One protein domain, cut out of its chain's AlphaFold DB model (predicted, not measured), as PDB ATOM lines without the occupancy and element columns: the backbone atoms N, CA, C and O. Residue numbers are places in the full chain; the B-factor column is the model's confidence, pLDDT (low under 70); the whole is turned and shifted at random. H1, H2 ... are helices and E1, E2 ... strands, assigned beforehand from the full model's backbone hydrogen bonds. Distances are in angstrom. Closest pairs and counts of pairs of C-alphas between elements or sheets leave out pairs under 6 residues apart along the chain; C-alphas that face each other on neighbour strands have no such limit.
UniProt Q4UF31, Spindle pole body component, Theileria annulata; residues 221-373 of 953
ATOM      1  N   THR A 221      95.701 -37.490  55.872       94.56
ATOM      2  CA  THR A 221      96.335 -36.844  57.036       94.56
ATOM      3  C   THR A 221      95.411 -36.903  58.253       94.56
ATOM      4  O   THR A 221      95.848 -37.295  59.337       94.56
ATOM      5  N   TYR A 222      94.120 -36.576  58.095       91.69
ATOM      6  CA  TYR A 222      93.167 -36.628  59.210       91.69
ATOM      7  C   TYR A 222      92.877 -38.054  59.693       91.69
ATOM      8  O   TYR A 222      92.759 -38.283  60.902       91.69
ATOM      9  N   TRP A 223      92.837 -39.016  58.773       95.12
ATOM     10  CA  TRP A 223      92.614 -40.421  59.097       95.12
ATOM     11  C   TRP A 223      93.832 -41.076  59.778       95.12
ATOM     12  O   TRP A 223      93.683 -41.680  60.838       95.12
ATOM     13  N   LEU A 224      95.045 -40.908  59.237       95.50
ATOM     14  CA  LEU A 224      96.263 -41.563  59.743       95.50
ATOM     15  C   LEU A 224      96.858 -40.938  61.015       95.50
ATOM     16  O   LEU A 224      97.601 -41.627  61.713       95.50
ATOM     17  N   ILE A 225      96.580 -39.661  61.312       94.00
ATOM     18  CA  ILE A 225      97.148 -38.957  62.482       94.00
ATOM     19  C   ILE A 225      96.119 -38.784  63.603       94.00
ATOM     20  O   ILE A 225      96.473 -38.922  64.770       94.00
ATOM     21  N   TYR A 226      94.854 -38.502  63.275       90.62
ATOM     22  CA  TYR A 226      93.815 -38.230  64.281       90.62
ATOM     23  C   TYR A 226      92.703 -39.288  64.335       90.62
ATOM     24  O   TYR A 226      91.872 -39.225  65.240       90.62
ATOM     25  N   GLY A 227      92.664 -40.241  63.394       90.56
ATOM     26  CA  GLY A 227      91.612 -41.261  63.317       90.56
ATOM     27  C   GLY A 227      90.235 -40.689  62.974       90.56
ATOM     28  O   GLY A 227      89.219 -41.236  63.396       90.56
ATOM     29  N   LYS A 228      90.185 -39.547  62.270       89.38
ATOM     30  CA  LYS A 228      88.935 -38.841  61.950       89.38
ATOM     31  C   LYS A 228      88.609 -38.930  60.462       89.38
ATOM     32  O   LYS A 228      89.407 -38.521  59.622       89.38
ATOM     33  N   LEU A 229      87.418 -39.440  60.146       88.81
ATOM     34  CA  LEU A 229      86.896 -39.529  58.781       88.81
ATOM     35  C   LEU A 229      86.266 -38.189  58.375       88.81
ATOM     36  O   LEU A 229      85.180 -37.852  58.840       88.81
ATOM     37  N   ILE A 230      86.936 -37.427  57.506       86.88
ATOM     38  CA  ILE A 230      86.395 -36.186  56.926       86.88
ATOM     39  C   ILE A 230      85.883 -36.484  55.514       86.88
ATOM     40  O   ILE A 230      86.565 -36.224  54.524       86.88
ATOM     41  N   ASP A 231      84.691 -37.076  55.437       87.50
ATOM     42  CA  ASP A 231      84.066 -37.503  54.178       87.50
ATOM     43  C   ASP A 231      82.527 -37.332  54.190       87.50
ATOM     44  O   ASP A 231      81.797 -38.316  54.320       87.50
ATOM     45  N   PRO A 232      81.997 -36.095  54.090       81.81
ATOM     46  CA  PRO A 232      80.553 -35.843  54.121       81.81
ATOM     47  C   PRO A 232      79.819 -36.228  52.824       81.81
ATOM     48  O   PRO A 232      78.598 -36.367  52.842       81.81
ATOM     49  N   PHE A 233      80.529 -36.396  51.700       84.00
ATOM     50  CA  PHE A 233      79.929 -36.714  50.394       84.00
ATOM     51  C   PHE A 233      80.118 -38.169  49.955       84.00
ATOM     52  O   PHE A 233      79.465 -38.616  49.010       84.00
ATOM     53  N   GLY A 234      80.964 -38.930  50.649       86.69
ATOM     54  CA  GLY A 234      81.231 -40.322  50.321       86.69
ATOM     55  C   GLY A 234      82.204 -40.482  49.156       86.69
ATOM     56  O   GLY A 234      81.930 -41.249  48.232       86.69
ATOM     57  N   GLU A 235      83.305 -39.732  49.187       89.31
ATOM     58  CA  GLU A 235      84.362 -39.659  48.172       89.31
ATOM     59  C   GLU A 235      85.707 -40.254  48.633       89.31
ATOM     60  O   GLU A 235      86.571 -40.503  47.794       89.31
ATOM     61  N   PHE A 236      85.917 -40.483  49.934       93.38
ATOM     62  CA  PHE A 236      87.175 -41.032  50.460       93.38
ATOM     63  C   PHE A 236      87.211 -42.564  50.363       93.38
ATOM     64  O   PHE A 236      86.174 -43.221  50.382       93.38
ATOM     65  N   ILE A 237      88.407 -43.164  50.326       94.62
ATOM     66  CA  ILE A 237      88.598 -44.627  50.222       94.62
ATOM     67  C   ILE A 237      87.995 -45.436  51.382       94.62
ATOM     68  O   ILE A 237      87.788 -46.639  51.232       94.62
ATOM     69  N   ILE A 238      87.704 -44.799  52.521       93.88
ATOM     70  CA  ILE A 238      87.045 -45.411  53.681       93.88
ATOM     71  C   ILE A 238      85.594 -44.926  53.762       93.88
ATOM     72  O   ILE A 238      85.340 -43.726  53.653       93.88
ATOM     73  N   SER A 239      84.648 -45.837  53.999       90.25
ATOM     74  CA  SER A 239      83.272 -45.502  54.384       90.25
ATOM     75  C   SER A 239      83.012 -45.777  55.867       90.25
ATOM     76  O   SER A 239      83.730 -46.546  56.505       90.25
ATOM     77  N   SER A 240      81.968 -45.149  56.411       86.19
ATOM     78  CA  SER A 240      81.279 -45.590  57.629       86.19
ATOM     79  C   SER A 240      79.846 -45.958  57.259       86.19
ATOM     80  O   SER A 240      79.178 -45.185  56.568       86.19
ATOM     81  N   SER A 241      79.348 -47.078  57.786       72.50
ATOM     82  CA  SER A 241      77.945 -47.505  57.623       72.50
ATOM     83  C   SER A 241      76.909 -46.472  58.104       72.50
ATOM     84  O   SER A 241      75.733 -46.543  57.744       72.50
ATOM     85  N   GLU A 242      77.318 -45.486  58.909       66.69
ATOM     86  CA  GLU A 242      76.454 -44.385  59.342       66.69
ATOM     87  C   GLU A 242      76.276 -43.320  58.250       66.69
ATOM     88  O   GLU A 242      75.189 -42.767  58.123       66.69
ATOM     89  N   CYS A 243      77.292 -43.098  57.409       59.41
ATOM     90  CA  CYS A 243      77.226 -42.184  56.258       59.41
ATOM     91  C   CYS A 243      76.371 -42.747  55.107       59.41
ATOM     92  O   CYS A 243      75.896 -42.005  54.249       59.41
ATOM     93  N   GLU A 244      76.190 -44.069  55.070       57.75
ATOM     94  CA  GLU A 244      75.438 -44.770  54.023       57.75
ATOM     95  C   GLU A 244      73.918 -44.751  54.276       57.75
ATOM     96  O   GLU A 244      73.130 -44.955  53.349       57.75
ATOM     97  N   LYS A 245      73.479 -44.418  55.500       60.25
ATOM     98  CA  LYS A 245      72.061 -44.211  55.836       60.25
ATOM     99  C   LYS A 245      71.564 -42.913  55.195       60.25
ATOM    100  O   LYS A 245      71.982 -41.818  55.566       60.25
ATOM    101  N   SER A 246      70.651 -43.051  54.233       47.38
ATOM    102  CA  SER A 246      70.163 -41.991  53.335       47.38
ATOM    103  C   SER A 246      69.735 -40.695  54.020       47.38
ATOM    104  O   SER A 246      69.912 -39.617  53.456       47.38
ATOM    105  N   ASP A 247      69.179 -40.797  55.218       50.56
ATOM    106  CA  ASP A 247      68.352 -39.745  55.809       50.56
ATOM    107  C   ASP A 247      69.203 -38.600  56.397       50.56
ATOM    108  O   ASP A 247      68.753 -37.455  56.494       50.56
ATOM    109  N   LEU A 248      70.483 -38.878  56.686       47.78
ATOM    110  CA  LEU A 248      71.476 -37.883  57.109       47.78
ATOM    111  C   LEU A 248      71.897 -36.917  55.989       47.78
ATOM    112  O   LEU A 248      72.416 -35.845  56.296       47.78
ATOM    113  N   LYS A 249      71.595 -37.218  54.714       47.88
ATOM    114  CA  LYS A 249      71.878 -36.342  53.552       47.88
ATOM    115  C   LYS A 249      71.097 -35.012  53.564       47.88
ATOM    116  O   LYS A 249      71.229 -34.215  52.641       47.88
ATOM    117  N   SER A 250      70.278 -34.788  54.594       46.09
ATOM    118  CA  SER A 250      69.527 -33.560  54.867       46.09
ATOM    119  C   SER A 250      70.261 -32.555  55.773       46.09
ATOM    120  O   SER A 250      69.895 -31.379  55.781       46.09
ATOM    121  N   LYS A 251      71.295 -32.971  56.522       49.12
ATOM    122  CA  LYS A 251      72.131 -32.052  57.320       49.12
ATOM    123  C   LYS A 251      73.167 -31.360  56.432       49.12
ATOM    124  O   LYS A 251      73.692 -31.965  55.499       49.12
ATOM    125  N   SER A 252      73.520 -30.111  56.743       53.03
ATOM    126  CA  SER A 252      74.645 -29.449  56.069       53.03
ATOM    127  C   SER A 252      75.972 -30.130  56.426       53.03
ATOM    128  O   SER A 252      76.155 -30.608  57.550       53.03
ATOM    129  N   ALA A 253      76.934 -30.113  55.497       47.59
ATOM    130  CA  ALA A 253      78.274 -30.653  55.737       47.59
ATOM    131  C   ALA A 253      78.946 -30.007  56.966       47.59
ATOM    132  O   ALA A 253      79.600 -30.697  57.741       47.59
ATOM    133  N   SER A 254      78.705 -28.714  57.209       43.78
ATOM    134  CA  SER A 254      79.179 -27.993  58.398       43.78
ATOM    135  C   SER A 254      78.621 -28.540  59.720       43.78
ATOM    136  O   SER A 254      79.372 -28.651  60.688       43.78
ATOM    137  N   ILE A 255      77.339 -28.927  59.773       52.09
ATOM    138  CA  ILE A 255      76.738 -29.558  60.960       52.09
ATOM    139  C   ILE A 255      77.275 -30.981  61.122       52.09
ATOM    140  O   ILE A 255      77.690 -31.353  62.212       52.09
ATOM    141  N   PHE A 256      77.337 -31.766  60.044       50.72
ATOM    142  CA  PHE A 256      77.865 -33.131  60.103       50.72
ATOM    143  C   PHE A 256      79.333 -33.168  60.566       50.72
ATOM    144  O   PHE A 256      79.685 -33.944  61.452       50.72
ATOM    145  N   ILE A 257      80.185 -32.288  60.029       47.22
ATOM    146  CA  ILE A 257      81.584 -32.175  60.454       47.22
ATOM    147  C   ILE A 257      81.667 -31.671  61.904       47.22
ATOM    148  O   ILE A 257      82.490 -32.184  62.659       47.22
ATOM    149  N   SER A 258      80.818 -30.734  62.346       48.78
ATOM    150  CA  SER A 258      80.830 -30.303  63.752       48.78
ATOM    151  C   SER A 258      80.399 -31.423  64.706       48.78
ATOM    152  O   SER A 258      81.051 -31.609  65.730       48.78
ATOM    153  N   GLU A 259      79.401 -32.237  64.354       49.75
ATOM    154  CA  GLU A 259      78.998 -33.428  65.115       49.75
ATOM    155  C   GLU A 259      80.140 -34.457  65.191       49.75
ATOM    156  O   GLU A 259      80.506 -34.888  66.284       49.75
ATOM    157  N   LEU A 260      80.778 -34.787  64.064       49.91
ATOM    158  CA  LEU A 260      81.866 -35.777  63.980       49.91
ATOM    159  C   LEU A 260      83.166 -35.290  64.660       49.91
ATOM    160  O   LEU A 260      83.963 -36.080  65.175       49.91
ATOM    161  N   LEU A 261      83.392 -33.974  64.726       48.38
ATOM    162  CA  LEU A 261      84.531 -33.393  65.439       48.38
ATOM    163  C   LEU A 261      84.291 -33.227  66.940       48.38
ATOM    164  O   LEU A 261      85.224 -33.480  67.709       48.38
ATOM    165  N   ASN A 262      83.074 -32.846  67.336       48.31
ATOM    166  CA  ASN A 262      82.663 -32.690  68.731       48.31
ATOM    167  C   ASN A 262      82.257 -34.017  69.392       48.31
ATOM    168  O   ASN A 262      82.091 -34.043  70.612       48.31
ATOM    169  N   PHE A 263      82.163 -35.118  68.630       45.38
ATOM    170  CA  PHE A 263      82.041 -36.475  69.162       45.38
ATOM    171  C   PHE A 263      83.268 -36.833  70.011       45.38
ATOM    172  O   PHE A 263      84.275 -37.372  69.544       45.38
ATOM    173  N   LYS A 264      83.170 -36.524  71.302       48.88
ATOM    174  CA  LYS A 264      83.927 -37.195  72.350       48.88
ATOM    175  C   LYS A 264      83.165 -38.482  72.676       48.88
ATOM    176  O   LYS A 264      81.968 -38.383  72.952       48.88
ATOM    177  N   PRO A 265      83.797 -39.670  72.671       48.31
ATOM    178  CA  PRO A 265      83.172 -40.836  73.287       48.31
ATOM    179  C   PRO A 265      82.866 -40.489  74.751       48.31
ATOM    180  O   PRO A 265      83.690 -39.853  75.401       48.31
ATOM    181  N   ASN A 266      81.686 -40.847  75.261       42.28
ATOM    182  CA  ASN A 266      81.226 -40.376  76.572       42.28
ATOM    183  C   ASN A 266      82.209 -40.748  77.702       42.28
ATOM    184  O   ASN A 266      82.213 -41.882  78.180       42.28
ATOM    185  N   ASN A 267      82.974 -39.760  78.183       41.09
ATOM    186  CA  ASN A 267      83.934 -39.877  79.294       41.09
ATOM    187  C   ASN A 267      83.310 -40.343  80.633       41.09
ATOM    188  O   ASN A 267      84.031 -40.499  81.614       41.09
ATOM    189  N   SER A 268      81.987 -40.525  80.711       40.81
ATOM    190  CA  SER A 268      81.274 -41.015  81.895       40.81
ATOM    191  C   SER A 268      81.297 -42.538  82.063       40.81
ATOM    192  O   SER A 268      80.965 -43.020  83.142       40.81
ATOM    193  N   SER A 269      81.694 -43.308  81.042       41.91
ATOM    194  CA  SER A 269      81.986 -44.740  81.193       41.91
ATOM    195  C   SER A 269      83.495 -44.967  81.279       41.91
ATOM    196  O   SER A 269      84.221 -44.441  80.439       41.91
ATOM    197  N   SER A 270      83.941 -45.775  82.250       45.62
ATOM    198  CA  SER A 270      85.349 -46.127  82.519       45.62
ATOM    199  C   SER A 270      86.223 -46.262  81.259       45.62
ATOM    200  O   SER A 270      85.828 -46.985  80.336       45.62
ATOM    201  N   GLU A 271      87.422 -45.663  81.278       45.59
ATOM    202  CA  GLU A 271      88.331 -45.457  80.126       45.59
ATOM    203  C   GLU A 271      88.566 -46.688  79.231       45.59
ATOM    204  O   GLU A 271      88.826 -46.576  78.036       45.59
ATOM    205  N   CYS A 272      88.468 -47.894  79.778       42.88
ATOM    206  CA  CYS A 272      88.852 -49.109  79.074       42.88
ATOM    207  C   CYS A 272      87.809 -49.602  78.038       42.88
ATOM    208  O   CYS A 272      88.108 -50.481  77.231       42.88
ATOM    209  N   ASN A 273      86.593 -49.036  77.987       49.62
ATOM    210  CA  ASN A 273      85.568 -49.451  77.010       49.62
ATOM    211  C   ASN A 273      85.861 -49.024  75.551       49.62
ATOM    212  O   ASN A 273      85.199 -49.520  74.635       49.62
ATOM    213  N   HIS A 274      86.832 -48.135  75.304       52.00
ATOM    214  CA  HIS A 274      87.052 -47.531  73.982       52.00
ATOM    215  C   HIS A 274      87.302 -48.542  72.852       52.00
ATOM    216  O   HIS A 274      86.818 -48.329  71.741       52.00
ATOM    217  N   PHE A 275      87.984 -49.663  73.118       53.56
ATOM    218  CA  PHE A 275      88.235 -50.690  72.098       53.56
ATOM    219  C   PHE A 275      86.927 -51.291  71.550       53.56
ATOM    220  O   PHE A 275      86.802 -51.467  70.342       53.56
ATOM    221  N   LEU A 276      85.929 -51.525  72.416       51.41
ATOM    222  CA  LEU A 276      84.596 -52.001  72.019       51.41
ATOM    223  C   LEU A 276      83.797 -50.923  71.281       51.41
ATOM    224  O   LEU A 276      83.095 -51.222  70.319       51.41
ATOM    225  N   THR A 277      83.900 -49.655  71.694       54.12
ATOM    226  CA  THR A 277      83.280 -48.544  70.953       54.12
ATOM    227  C   THR A 277      83.828 -48.468  69.527       54.12
ATOM    228  O   THR A 277      83.067 -48.290  68.583       54.12
ATOM    229  N   ILE A 278      85.138 -48.660  69.365       55.69
ATOM    230  CA  ILE A 278      85.845 -48.533  68.088       55.69
ATOM    231  C   ILE A 278      85.695 -49.786  67.212       55.69
ATOM    232  O   ILE A 278      85.582 -49.653  65.995       55.69
ATOM    233  N   SER A 279      85.589 -50.989  67.787       54.59
ATOM    234  CA  SER A 279      85.219 -52.196  67.029       54.59
ATOM    235  C   SER A 279      83.763 -52.165  66.553       54.59
ATOM    236  O   SER A 279      83.450 -52.724  65.505       54.59
ATOM    237  N   ASN A 280      82.874 -51.491  67.296       55.88
ATOM    238  CA  ASN A 280      81.478 -51.277  66.905       55.88
ATOM    239  C   ASN A 280      81.308 -50.215  65.801       55.88
ATOM    240  O   ASN A 280      80.261 -50.191  65.151       55.88
ATOM    241  N   LEU A 281      82.310 -49.362  65.555       65.12
ATOM    242  CA  LEU A 281      82.318 -48.452  64.409       65.12
ATOM    243  C   LEU A 281      82.654 -49.234  63.132       65.12
ATOM    244  O   LEU A 281      83.817 -49.492  62.798       65.12
ATOM    245  N   VAL A 282      81.602 -49.610  62.402       73.69
ATOM    246  CA  VAL A 282      81.695 -50.313  61.117       73.69
ATOM    247  C   VAL A 282      82.179 -49.344  60.032       73.69
ATOM    248  O   VAL A 282      81.393 -48.810  59.246       73.69
ATOM    249  N   TYR A 283      83.495 -49.120  60.025       86.94
ATOM    250  CA  TYR A 283      84.233 -48.584  58.885       86.94
ATOM    251  C   TYR A 283      84.705 -49.711  57.958       86.94
ATOM    252  O   TYR A 283      85.184 -50.750  58.439       86.94
ATOM    253  N   SER A 284      84.666 -49.451  56.653       89.44
ATOM    254  CA  SER A 284      85.000 -50.380  55.562       89.44
ATOM    255  C   SER A 284      85.831 -49.699  54.471       89.44
ATOM    256  O   SER A 284      85.750 -48.486  54.287       89.44
ATOM    257  N   SER A 285      86.623 -50.477  53.728       91.75
ATOM    258  CA  SER A 285      87.247 -50.016  52.480       91.75
ATOM    259  C   SER A 285      86.194 -49.963  51.371       91.75
ATOM    260  O   SER A 285      85.396 -50.890  51.237       91.75
ATOM    261  N   ARG A 286      86.197 -48.897  50.561       91.81
ATOM    262  CA  ARG A 286      85.379 -48.788  49.338       91.81
ATOM    263  C   ARG A 286      86.056 -49.406  48.109       91.81
ATOM    264  O   ARG A 286      85.422 -49.521  47.061       91.81
ATOM    265  N   ILE A 287      87.340 -49.762  48.202       90.19
ATOM    266  CA  ILE A 287      88.089 -50.373  47.098       90.19
ATOM    267  C   ILE A 287      87.789 -51.873  47.077       90.19
ATOM    268  O   ILE A 287      88.116 -52.579  48.029       90.19
ATOM    269  N   SER A 288      87.182 -52.367  45.997       88.56
ATOM    270  CA  SER A 288      86.980 -53.803  45.769       88.56
ATOM    271  C   SER A 288      88.287 -54.517  45.419       88.56
ATOM    272  O   SER A 288      89.242 -53.891  44.961       88.56
ATOM    273  N   ASP A 289      88.303 -55.842  45.533       81.69
ATOM    274  CA  ASP A 289      89.404 -56.674  45.042       81.69
ATOM    275  C   ASP A 289      89.754 -56.313  43.586       81.69
ATOM    276  O   ASP A 289      88.871 -56.134  42.741       81.69
ATOM    277  N   ASN A 290      91.053 -56.214  43.287       83.19
ATOM    278  CA  ASN A 290      91.611 -55.816  41.984       83.19
ATOM    279  C   ASN A 290      91.284 -54.381  41.509       83.19
ATOM    280  O   ASN A 290      91.632 -54.029  40.383       83.19
ATOM    281  N   ALA A 291      90.649 -53.535  42.328       86.75
ATOM    282  CA  ALA A 291      90.490 -52.113  42.030       86.75
ATOM    283  C   ALA A 291      91.614 -51.264  42.646       86.75
ATOM    284  O   ALA A 291      92.202 -51.614  43.670       86.75
ATOM    285  N   THR A 292      91.849 -50.098  42.042       89.62
ATOM    286  CA  THR A 292      92.674 -49.019  42.594       89.62
ATOM    287  C   THR A 292      91.880 -47.714  42.714       89.62
ATOM    288  O   THR A 292      90.759 -47.595  42.209       89.62
ATOM    289  N   PHE A 293      92.462 -46.734  43.401       90.62
ATOM    290  CA  PHE A 293      91.998 -45.354  43.527       90.62
ATOM    291  C   PHE A 293      93.230 -44.444  43.462       90.62
ATOM    292  O   PHE A 293      93.909 -44.234  44.469       90.62
ATOM    293  N   GLY A 294      93.589 -44.000  42.252       90.06
ATOM    294  CA  GLY A 294      94.924 -43.453  41.988       90.06
ATOM    295  C   GLY A 294      96.008 -44.417  42.506       90.06
ATOM    296  O   GLY A 294      95.959 -45.597  42.153       90.06
ATOM    297  N   PRO A 295      96.916 -43.977  43.401       93.62
ATOM    298  CA  PRO A 295      98.018 -44.797  43.912       93.62
ATOM    299  C   PRO A 295      97.613 -45.878  44.939       93.62
ATOM    300  O   PRO A 295      98.472 -46.611  45.427       93.62
ATOM    301  N   VAL A 296      96.335 -45.970  45.332       96.06
ATOM    302  CA  VAL A 296      95.872 -46.867  46.408       96.06
ATOM    303  C   VAL A 296      95.264 -48.149  45.835       96.06
ATOM    304  O   VAL A 296      94.278 -48.072  45.106       96.06
ATOM    305  N   ASP A 297      95.781 -49.324  46.204       95.31
ATOM    306  CA  ASP A 297      95.147 -50.627  45.939       95.31
ATOM    307  C   ASP A 297      94.270 -51.104  47.118       95.31
ATOM    308  O   ASP A 297      94.249 -50.499  48.194       95.31
ATOM    309  N   HIS A 298      93.559 -52.222  46.937       93.69
ATOM    310  CA  HIS A 298      92.731 -52.832  47.984       93.69
ATOM    311  C   HIS A 298      93.510 -53.127  49.282       93.69
ATOM    312  O   HIS A 298      93.029 -52.811  50.374       93.69
ATOM    313  N   ASN A 299      94.725 -53.685  49.188       94.12
ATOM    314  CA  ASN A 299      95.513 -54.045  50.370       94.12
ATOM    315  C   ASN A 299      95.966 -52.798  51.134       94.12
ATOM    316  O   ASN A 299      95.825 -52.723  52.356       94.12
ATOM    317  N   THR A 300      96.437 -51.780  50.417       96.56
ATOM    318  CA  THR A 300      96.852 -50.505  51.005       96.56
ATOM    319  C   THR A 300      95.666 -49.771  51.632       96.56
ATOM    320  O   THR A 300      95.803 -49.223  52.726       96.56
ATOM    321  N   ALA A 301      94.475 -49.816  51.024       96.00
ATOM    322  CA  ALA A 301      93.258 -49.270  51.627       96.00
ATOM    323  C   ALA A 301      92.845 -50.009  52.911       96.00
ATOM    324  O   ALA A 301      92.460 -49.355  53.881       96.00
ATOM    325  N   ASN A 302      92.990 -51.337  52.974       93.00
ATOM    326  CA  ASN A 302      92.770 -52.102  54.208       93.00
ATOM    327  C   ASN A 302      93.801 -51.755  55.295       93.00
ATOM    328  O   ASN A 302      93.437 -51.611  56.465       93.00
ATOM    329  N   THR A 303      95.065 -51.541  54.924       95.25
ATOM    330  CA  THR A 303      96.099 -51.064  55.853       95.25
ATOM    331  C   THR A 303      95.762 -49.668  56.387       95.25
ATOM    332  O   THR A 303      95.790 -49.453  57.599       95.25
ATOM    333  N   ILE A 304      95.348 -48.737  55.520       96.81
ATOM    334  CA  ILE A 304      94.900 -47.388  55.907       96.81
ATOM    335  C   ILE A 304      93.677 -47.458  56.837       96.81
ATOM    336  O   ILE A 304      93.672 -46.815  57.890       96.81
ATOM    337  N   LEU A 305      92.659 -48.257  56.496       94.00
ATOM    338  CA  LEU A 305      91.460 -48.511  57.308       94.00
ATOM    339  C   LEU A 305      91.826 -48.950  58.731       94.00
ATOM    340  O   LEU A 305      91.340 -48.389  59.712       94.00
ATOM    341  N   MET A 306      92.690 -49.955  58.830       90.69
ATOM    342  CA  MET A 306      93.147 -50.544  60.083       90.69
ATOM    343  C   MET A 306      93.941 -49.547  60.936       90.69
ATOM    344  O   MET A 306      93.676 -49.444  62.131       90.69
ATOM    345  N   ILE A 307      94.861 -48.773  60.348       94.31
ATOM    346  CA  ILE A 307      95.619 -47.764  61.104       94.31
ATOM    347  C   ILE A 307      94.671 -46.707  61.681       94.31
ATOM    348  O   ILE A 307      94.708 -46.450  62.881       94.31
ATOM    349  N   GLY A 308      93.766 -46.145  60.874       92.44
ATOM    350  CA  GLY A 308      92.823 -45.129  61.356       92.44
ATOM    351  C   GLY A 308      91.804 -45.644  62.380       92.44
ATOM    352  O   GLY A 308      91.347 -44.859  63.204       92.44
ATOM    353  N   LYS A 309      91.514 -46.956  62.421       87.88
ATOM    354  CA  LYS A 309      90.795 -47.585  63.549       87.88
ATOM    355  C   LYS A 309      91.637 -47.639  64.832       87.88
ATOM    356  O   LYS A 309      91.091 -47.499  65.919       87.88
ATOM    357  N   LEU A 310      92.951 -47.832  64.734       88.94
ATOM    358  CA  LEU A 310      93.848 -47.948  65.892       88.94
ATOM    359  C   LEU A 310      94.342 -46.591  66.431       88.94
ATOM    360  O   LEU A 310      94.673 -46.482  67.611       88.94
ATOM    361  N   VAL A 311      94.373 -45.540  65.610       91.56
ATOM    362  CA  VAL A 311      94.822 -44.193  66.015       91.56
ATOM    363  C   VAL A 311      93.995 -43.598  67.176       91.56
ATOM    364  O   VAL A 311      94.610 -43.115  68.129       91.56
ATOM    365  N   PRO A 312      92.646 -43.657  67.203       86.56
ATOM    366  CA  PRO A 312      91.864 -43.191  68.349       86.56
ATOM    367  C   PRO A 312      92.167 -43.963  69.637       86.56
ATOM    368  O   PRO A 312      92.149 -43.370  70.712       86.56
ATOM    369  N   ILE A 313      92.494 -45.257  69.535       83.75
ATOM    370  CA  ILE A 313      92.879 -46.101  70.677       83.75
ATOM    371  C   ILE A 313      94.191 -45.583  71.269       83.75
ATOM    372  O   ILE A 313      94.241 -45.256  72.453       83.75
ATOM    373  N   LEU A 314      95.217 -45.405  70.430       88.25
ATOM    374  CA  LEU A 314      96.496 -44.814  70.830       88.25
ATOM    375  C   LEU A 314      96.304 -43.423  71.465       88.25
ATOM    376  O   LEU A 314      96.840 -43.157  72.539       88.25
ATOM    377  N   ASN A 315      95.457 -42.582  70.864       85.88
ATOM    378  CA  ASN A 315      95.157 -41.228  71.336       85.88
ATOM    379  C   ASN A 315      94.375 -41.172  72.663       85.88
ATOM    380  O   ASN A 315      94.552 -40.214  73.412       85.88
ATOM    381  N   CYS A 316      93.543 -42.169  72.987       82.31
ATOM    382  CA  CYS A 316      92.918 -42.282  74.317       82.31
ATOM    383  C   CYS A 316      93.920 -42.743  75.388       82.31
ATOM    384  O   CYS A 316      93.778 -42.440  76.568       82.31
ATOM    385  N   ILE A 317      94.931 -43.509  74.982       81.12
ATOM    386  CA  ILE A 317      95.831 -44.228  75.886       81.12
ATOM    387  C   ILE A 317      97.002 -43.363  76.315       81.12
ATOM    388  O   ILE A 317      97.314 -43.308  77.509       81.12
ATOM    389  N   SER A 318      97.606 -42.652  75.364       82.44
ATOM    390  CA  SER A 318      98.581 -41.610  75.644       82.44
ATOM    391  C   SER A 318      97.856 -40.295  75.944       82.44
ATOM    392  O   SER A 318      97.589 -39.504  75.040       82.44
ATOM    393  N   ALA A 319      97.615 -40.020  77.228       71.31
ATOM    394  CA  ALA A 319      97.023 -38.764  77.716       71.31
ATOM    395  C   ALA A 319      97.798 -37.488  77.296       71.31
ATOM    396  O   ALA A 319      97.305 -36.368  77.425       71.31
ATOM    397  N   ASN A 320      99.015 -37.648  76.765       71.88
ATOM    398  CA  ASN A 320      99.839 -36.574  76.232       71.88
ATOM    399  C   ASN A 320      99.476 -36.245  74.774       71.88
ATOM    400  O   ASN A 320      99.756 -37.013  73.851       71.88
ATOM    401  N   SER A 321      99.010 -35.016  74.536       73.38
ATOM    402  CA  SER A 321      98.747 -34.452  73.196       73.38
ATOM    403  C   SER A 321      99.975 -34.380  72.265       73.38
ATOM    404  O   SER A 321      99.856 -34.008  71.095       73.38
ATOM    405  N   SER A 322     101.161 -34.759  72.752       85.50
ATOM    406  CA  SER A 322     102.367 -34.970  71.952       85.50
ATOM    407  C   SER A 322     102.247 -36.125  70.958       85.50
ATOM    408  O   SER A 322     102.931 -36.075  69.939       85.50
ATOM    409  N   ILE A 323     101.397 -37.131  71.199       90.31
ATOM    410  CA  ILE A 323     101.316 -38.316  70.329       90.31
ATOM    411  C   ILE A 323     100.956 -37.953  68.882       90.31
ATOM    412  O   ILE A 323     101.646 -38.365  67.957       90.31
ATOM    413  N   ASN A 324      99.999 -37.040  68.685       90.31
ATOM    414  CA  ASN A 324      99.618 -36.533  67.364       90.31
ATOM    415  C   ASN A 324     100.778 -35.808  66.654       90.31
ATOM    416  O   ASN A 324     100.838 -35.790  65.429       90.31
ATOM    417  N   LYS A 325     101.727 -35.226  67.404       93.12
ATOM    418  CA  LYS A 325     102.942 -34.612  66.839       93.12
ATOM    419  C   LYS A 325     103.960 -35.670  66.409       93.12
ATOM    420  O   LYS A 325     104.637 -35.467  65.406       93.12
ATOM    421  N   VAL A 326     104.050 -36.788  67.137       94.75
ATOM    422  CA  VAL A 326     104.871 -37.949  66.755       94.75
ATOM    423  C   VAL A 326     104.288 -38.609  65.507       94.75
ATOM    424  O   VAL A 326     104.999 -38.721  64.516       94.75
ATOM    425  N   LEU A 327     102.991 -38.943  65.514       94.75
ATOM    426  CA  LEU A 327     102.276 -39.499  64.360       94.75
ATOM    427  C   LEU A 327     102.374 -38.585  63.136       94.75
ATOM    428  O   LEU A 327     102.708 -39.059  62.053       94.75
ATOM    429  N   LYS A 328     102.181 -37.267  63.306       94.75
ATOM    430  CA  LYS A 328     102.383 -36.312  62.212       94.75
ATOM    431  C   LYS A 328     103.810 -36.355  61.673       94.75
ATOM    432  O   LYS A 328     103.970 -36.492  60.468       94.75
ATOM    433  N   LYS A 329     104.834 -36.259  62.528       96.12
ATOM    434  CA  LYS A 329     106.232 -36.301  62.072       96.12
ATOM    435  C   LYS A 329     106.525 -37.601  61.312       96.12
ATOM    436  O   LYS A 329     107.184 -37.565  60.285       96.12
ATOM    437  N   LEU A 330     106.005 -38.726  61.796       95.81
ATOM    438  CA  LEU A 330     106.154 -40.042  61.176       95.81
ATOM    439  C   LEU A 330     105.465 -40.090  59.799       95.81
ATOM    440  O   LEU A 330     106.044 -40.585  58.836       95.81
ATOM    441  N   ALA A 331     104.271 -39.509  59.668       95.25
ATOM    442  CA  ALA A 331     103.569 -39.399  58.389       95.25
ATOM    443  C   ALA A 331     104.281 -38.433  57.424       95.25
ATOM    444  O   ALA A 331     104.374 -38.708  56.230       95.25
ATOM    445  N   ASP A 332     104.837 -37.333  57.937       94.94
ATOM    446  CA  ASP A 332     105.666 -36.408  57.167       94.94
ATOM    447  C   ASP A 332     106.938 -37.114  56.654       94.94
ATOM    448  O   ASP A 332     107.199 -37.081  55.453       94.94
ATOM    449  N   ASP A 333     107.685 -37.813  57.516       94.75
ATOM    450  CA  ASP A 333     108.932 -38.512  57.164       94.75
ATOM    451  C   ASP A 333     108.717 -39.749  56.259       94.75
ATOM    452  O   ASP A 333     109.574 -40.018  55.416       94.75
ATOM    453  N   CYS A 334     107.599 -40.482  56.383       93.69
ATOM    454  CA  CYS A 334     107.309 -41.672  55.561       93.69
ATOM    455  C   CYS A 334     106.540 -41.385  54.259       93.69
ATOM    456  O   CYS A 334     106.742 -42.102  53.282       93.69
ATOM    457  N   LEU A 335     105.634 -40.397  54.239       93.81
ATOM    458  CA  LEU A 335     104.660 -40.194  53.153       93.81
ATOM    459  C   LEU A 335     104.699 -38.766  52.597       93.81
ATOM    460  O   LEU A 335     104.900 -38.555  51.401       93.81
ATOM    461  N   PHE A 336     104.463 -37.763  53.448       92.94
ATOM    462  CA  PHE A 336     104.049 -36.439  52.972       92.94
ATOM    463  C   PHE A 336     105.202 -35.528  52.534       92.94
ATOM    464  O   PHE A 336     104.971 -34.597  51.762       92.94
ATOM    465  N   LYS A 337     106.439 -35.773  52.971       92.69
ATOM    466  CA  LYS A 337     107.623 -35.005  52.546       92.69
ATOM    467  C   LYS A 337     108.005 -35.253  51.083       92.69
ATOM    468  O   LYS A 337     108.422 -34.320  50.405       92.69
ATOM    469  N   ASN A 338     107.799 -36.479  50.597       93.38
ATOM    470  CA  ASN A 338     108.076 -36.899  49.218       93.38
ATOM    471  C   ASN A 338     106.774 -37.160  48.427       93.38
ATOM    472  O   ASN A 338     106.766 -37.974  47.510       93.38
ATOM    473  N   TRP A 339     105.662 -36.499  48.778       95.25
ATOM    474  CA  TRP A 339     104.301 -36.872  48.353       95.25
ATOM    475  C   TRP A 339     104.133 -37.183  46.853       95.25
ATOM    476  O   TRP A 339     103.628 -38.252  46.511       95.25
ATOM    477  N   ASN A 340     104.600 -36.312  45.953       93.38
ATOM    478  CA  ASN A 340     104.478 -36.513  44.500       93.38
ATOM    479  C   ASN A 340     105.327 -37.697  43.990       93.38
ATOM    480  O   ASN A 340     104.987 -38.308  42.985       93.38
ATOM    481  N   GLU A 341     106.420 -38.042  44.678       93.75
ATOM    482  CA  GLU A 341     107.250 -39.207  44.351       93.75
ATOM    483  C   GLU A 341     106.646 -40.506  44.902       93.75
ATOM    484  O   GLU A 341     106.728 -41.550  44.262       93.75
ATOM    485  N   VAL A 342     106.021 -40.438  46.081       94.62
ATOM    486  CA  VAL A 342     105.337 -41.568  46.725       94.62
ATOM    487  C   VAL A 342     104.030 -41.904  46.003       94.62
ATOM    488  O   VAL A 342     103.675 -43.069  45.902       94.62
ATOM    489  N   THR A 343     103.333 -40.905  45.455       94.44
ATOM    490  CA  THR A 343     102.090 -41.071  44.677       94.44
ATOM    491  C   THR A 343     102.308 -41.197  43.162       94.44
ATOM    492  O   THR A 343     101.329 -41.251  42.411       94.44
ATOM    493  N   SER A 344     103.556 -41.263  42.679       90.88
ATOM    494  CA  SER A 344     103.836 -41.499  41.252       90.88
ATOM    495  C   SER A 344     103.551 -42.940  40.813       90.88
ATOM    496  O   SER A 344     103.512 -43.208  39.619       90.88
ATOM    497  N   ASP A 345     103.442 -43.866  41.765       92.06
ATOM    498  CA  ASP A 345     103.349 -45.308  41.545       92.06
ATOM    499  C   ASP A 345     102.674 -46.000  42.747       92.06
ATOM    500  O   ASP A 345     102.767 -45.535  43.888       92.06
ATOM    501  N   ASN A 346     102.009 -47.125  42.486       93.75
ATOM    502  CA  ASN A 346     101.266 -47.901  43.473       93.75
ATOM    503  C   ASN A 346     102.202 -48.686  44.405       93.75
ATOM    504  O   ASN A 346     101.932 -48.769  45.604       93.75
ATOM    505  N   GLU A 347     103.305 -49.250  43.893       95.81
ATOM    506  CA  GLU A 347     104.248 -50.020  44.719       95.81
ATOM    507  C   GLU A 347     104.978 -49.104  45.709       95.81
ATOM    508  O   GLU A 347     105.090 -49.433  46.896       95.81
ATOM    509  N   LYS A 348     105.397 -47.911  45.262       96.56
ATOM    510  CA  LYS A 348     105.933 -46.844  46.122       96.56
ATOM    511  C   LYS A 348     104.945 -46.419  47.203       96.56
ATOM    512  O   LYS A 348     105.326 -46.356  48.374       96.56
ATOM    513  N   PHE A 349     103.693 -46.142  46.835       97.19
ATOM    514  CA  PHE A 349     102.674 -45.704  47.786       97.19
ATOM    515  C   PHE A 349     102.377 -46.785  48.832       97.19
ATOM    516  O   PHE A 349     102.391 -46.507  50.032       97.19
ATOM    517  N   SER A 350     102.191 -48.032  48.390       97.25
ATOM    518  CA  SER A 350     101.972 -49.180  49.274       97.25
ATOM    519  C   SER A 350     103.156 -49.397  50.225       97.25
ATOM    520  O   SER A 350     102.968 -49.504  51.438       97.25
ATOM    521  N   SER A 351     104.391 -49.337  49.710       97.56
ATOM    522  CA  SER A 351     105.620 -49.466  50.510       97.56
ATOM    523  C   SER A 351     105.753 -48.368  51.570       97.56
ATOM    524  O   SER A 351     106.154 -48.638  52.705       97.56
ATOM    525  N   ALA A 352     105.391 -47.129  51.232       97.81
ATOM    526  CA  ALA A 352     105.421 -46.006  52.163       97.81
ATOM    527  C   ALA A 352     104.345 -46.130  53.262       97.81
ATOM    528  O   ALA A 352     104.614 -45.828  54.429       97.81
ATOM    529  N   ILE A 353     103.153 -46.631  52.914       97.88
ATOM    530  CA  ILE A 353     102.077 -46.925  53.870       97.88
ATOM    531  C   ILE A 353     102.451 -48.094  54.793       97.88
ATOM    532  O   ILE A 353     102.214 -47.996  55.994       97.88
ATOM    533  N   GLU A 354     103.078 -49.163  54.292       97.06
ATOM    534  CA  GLU A 354     103.547 -50.277  55.132       97.06
ATOM    535  C   GLU A 354     104.698 -49.853  56.059       97.06
ATOM    536  O   GLU A 354     104.729 -50.248  57.224       97.06
ATOM    537  N   ASN A 355     105.599 -48.973  55.610       97.25
ATOM    538  CA  ASN A 355     106.618 -48.368  56.473       97.25
ATOM    539  C   ASN A 355     105.987 -47.508  57.591       97.25
ATOM    540  O   ASN A 355     106.355 -47.639  58.762       97.25
ATOM    541  N   TYR A 356     104.985 -46.681  57.259       97.62
ATOM    542  CA  TYR A 356     104.190 -45.952  58.256       97.62
ATOM    543  C   TYR A 356     103.491 -46.919  59.230       97.62
ATOM    544  O   TYR A 356     103.570 -46.728  60.445       97.62
ATOM    545  N   ARG A 357     102.882 -48.000  58.721       96.94
ATOM    546  CA  ARG A 357     102.208 -49.039  59.517       96.94
ATOM    547  C   ARG A 357     103.161 -49.741  60.481       96.94
ATOM    548  O   ARG A 357     102.802 -49.899  61.642       96.94
ATOM    549  N   LEU A 358     104.346 -50.155  60.033       96.44
ATOM    550  CA  LEU A 358     105.347 -50.840  60.858       96.44
ATOM    551  C   LEU A 358     105.731 -49.994  62.074       96.44
ATOM    552  O   LEU A 358     105.636 -50.457  63.208       96.44
ATOM    553  N   GLN A 359     106.101 -48.733  61.849       96.88
ATOM    554  CA  GLN A 359     106.514 -47.835  62.928       96.88
ATOM    555  C   GLN A 359     105.330 -47.417  63.821       96.88
ATOM    556  O   GLN A 359     105.482 -47.350  65.041       96.88
ATOM    557  N   PHE A 360     104.139 -47.201  63.248       95.94
ATOM    558  CA  PHE A 360     102.902 -46.993  64.011       95.94
ATOM    559  C   PHE A 360     102.591 -48.193  64.916       95.94
ATOM    560  O   PHE A 360     102.280 -48.014  66.090       95.94
ATOM    561  N   SER A 361     102.716 -49.414  64.390       95.00
ATOM    562  CA  SER A 361     102.459 -50.658  65.119       95.00
ATOM    563  C   SER A 361     103.449 -50.867  66.269       95.00
ATOM    564  O   SER A 361     103.042 -51.367  67.315       95.00
ATOM    565  N   THR A 362     104.704 -50.435  66.096       95.38
ATOM    566  CA  THR A 362     105.730 -50.385  67.151       95.38
ATOM    567  C   THR A 362     105.372 -49.372  68.239       95.38
ATOM    568  O   THR A 362     105.273 -49.751  69.398       95.38
ATOM    569  N   ILE A 363     105.078 -48.112  67.886       95.12
ATOM    570  CA  ILE A 363     104.666 -47.077  68.858       95.12
ATOM    571  C   ILE A 363     103.408 -47.506  69.620       95.12
ATOM    572  O   ILE A 363     103.301 -47.278  70.826       95.12
ATOM    573  N   LEU A 364     102.462 -48.141  68.924       93.00
ATOM    574  CA  LEU A 364     101.275 -48.707  69.537       93.00
ATOM    575  C   LEU A 364     101.659 -49.801  70.536       93.00
ATOM    576  O   LEU A 364     101.272 -49.675  71.687       93.00
ATOM    577  N   TRP A 365     102.457 -50.809  70.166       93.62
ATOM    578  CA  TRP A 365     102.887 -51.858  71.104       93.62
ATOM    579  C   TRP A 365     103.640 -51.304  72.319       93.62
ATOM    580  O   TRP A 365     103.268 -51.604  73.455       93.62
ATOM    581  N   ASP A 366     104.622 -50.432  72.087       92.62
ATOM    582  CA  ASP A 366     105.476 -49.831  73.117       92.62
ATOM    583  C   ASP A 366     104.686 -48.926  74.088       92.62
ATOM    584  O   ASP A 366     105.101 -48.727  75.228       92.62
ATOM    585  N   THR A 367     103.522 -48.407  73.676       91.31
ATOM    586  CA  THR A 367     102.608 -47.640  74.546       91.31
ATOM    587  C   THR A 367     101.543 -48.534  75.201       91.31
ATOM    588  O   THR A 367     101.170 -48.340  76.357       91.31
ATOM    589  N   TYR A 368     101.027 -49.510  74.454       88.12
ATOM    590  CA  TYR A 368      99.844 -50.302  74.786       88.12
ATOM    591  C   TYR A 368     100.183 -51.479  75.719       88.12
ATOM    592  O   TYR A 368      99.488 -51.693  76.714       88.12
ATOM    593  N   ASN A 369     101.290 -52.190  75.472       90.25
ATOM    594  CA  ASN A 369     101.724 -53.314  76.306       90.25
ATOM    595  C   ASN A 369     102.133 -52.889  77.730       90.25
ATOM    596  O   ASN A 369     101.614 -53.497  78.668       90.25
ATOM    597  N   PRO A 370     102.950 -51.837  77.957       89.69
ATOM    598  CA  PRO A 370     103.304 -51.434  79.319       89.69
ATOM    599  C   PRO A 370     102.129 -50.864  80.124       89.69
ATOM    600  O   PRO A 370     102.085 -51.082  81.331       89.69
ATOM    601  N   LYS A 371     101.161 -50.174  79.491       87.69
ATOM    602  CA  LYS A 371      99.995 -49.618  80.211       87.69
ATOM    603  C   LYS A 371      99.032 -50.705  80.705       87.69
ATOM    604  O   LYS A 371      98.483 -50.566  81.792       87.69
ATOM    605  N   TYR A 372      98.826 -51.769  79.925       84.69
ATOM    606  CA  TYR A 372      97.828 -52.812  80.218       84.69
ATOM    607  C   TYR A 372      98.418 -54.178  80.611       84.69
ATOM    608  O   TYR A 372      97.667 -55.124  80.848       84.69
ATOM    609  N   ASN A 373      99.749 -54.280  80.689       88.75
ATOM    610  CA  ASN A 373     100.515 -55.479  81.044       88.75
ATOM    611  C   ASN A 373     100.056 -56.740  80.282       88.75
ATOM    612  O   ASN A 373      99.710 -57.779  80.852       88.75
TER     613      ASN A 373
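Overview. This is residues 221 to 373 of the 953 residues of the protein "Spindle pole body component" of Theileria annulata (UniProt Q4UF31). Four helices stand side by side at the corners of a square, the long H5, H6 and H8 with the short H1, in a small bundle. The two short strands E1 and E2 pack on H5 as a small ribbon, H4 packs on the last part of H5, H7 meets the beginning of H8 at a corner, and H2 and H3 lie away from the bundle. The printed part has 153 residues with eight named helices and two named strands, in the order H1 E1 H2 H3 H4 E2 H5 H6 H7 H8. The sheet E1 - E2 is antiparallel and the class is mostly helix. The whole is compact, with a radius of gyration of the C-alphas of 16.2 A and spans of 46 by 44 by 26 A.

Arrangement. E1, residues 238 to 240, and E2, residues 283 to 285, are antiparallel at 147 degrees, with N 239 and O 284 within hydrogen-bond range at 2.9 A. The closest C-alphas of E2 and H5, residues 298 to 317, are those of Ser 285 and Ala 301, 6.1 A apart. H5 and H8, residues 346 to 372, touch at Thr 300 and Ser 350, their closest C-alphas, 5.6 A apart, and run the same way at a shallow tilt of 27 degrees. H6, residues 323 to 336, touches residues 349 to 360 of H8, opposite ways at a shallow tilt of 18 degrees; the closest C-alphas are those of Cys 334 and Ala 352, 5.8 A apart. H1, residues 221 to 226, touches H5, with C-alphas 224 and 308 closest at 5.2 A, and H6, with C-alphas 225 and 327 closest at 5.5 A. H4, residues 271 to 279, touches residues 309 to 316 of H5, with C-alphas 275 and 313 closest at 6.7 A. H7, residues 339 to 342, and H8 touch only at the corner, with C-alphas 342 and 349 closest at 5.0 A. H2, residues 246 to 250, and H3, residues 253 to 262, touch no helix. Every O i to N i+4 pair is within hydrogen-bond range in H1, H3 and H6; the counts are 3 of 5 in H4, 14 of 16 in H5, 21 of 23 in H8 and 0 of 1 in H2, where 1 of 2 O i to N i+3 pairs is within range, and H7 is too short for an O i to N i+4 pair.

Along the chain. H1 begins at C-alpha 221, (96.335, -36.844, 57.036). H8 measures 37.2 A, H5 29.4 A, H6 17.7 A, H4 15.1 A and H3 13.9 A. H8 ends at C-alpha 372, (97.828, -52.812, 80.218).

Size, cuts and confidence. The C-alphas of Ser 268 and Ser 344, the two farthest apart, are 46.5 A apart. The printed part has no cut. The links H1 to E1 and E2 to H5 are long. Mean pLDDT of the printed part is 80.4, and residues 242 to 281 are under 70.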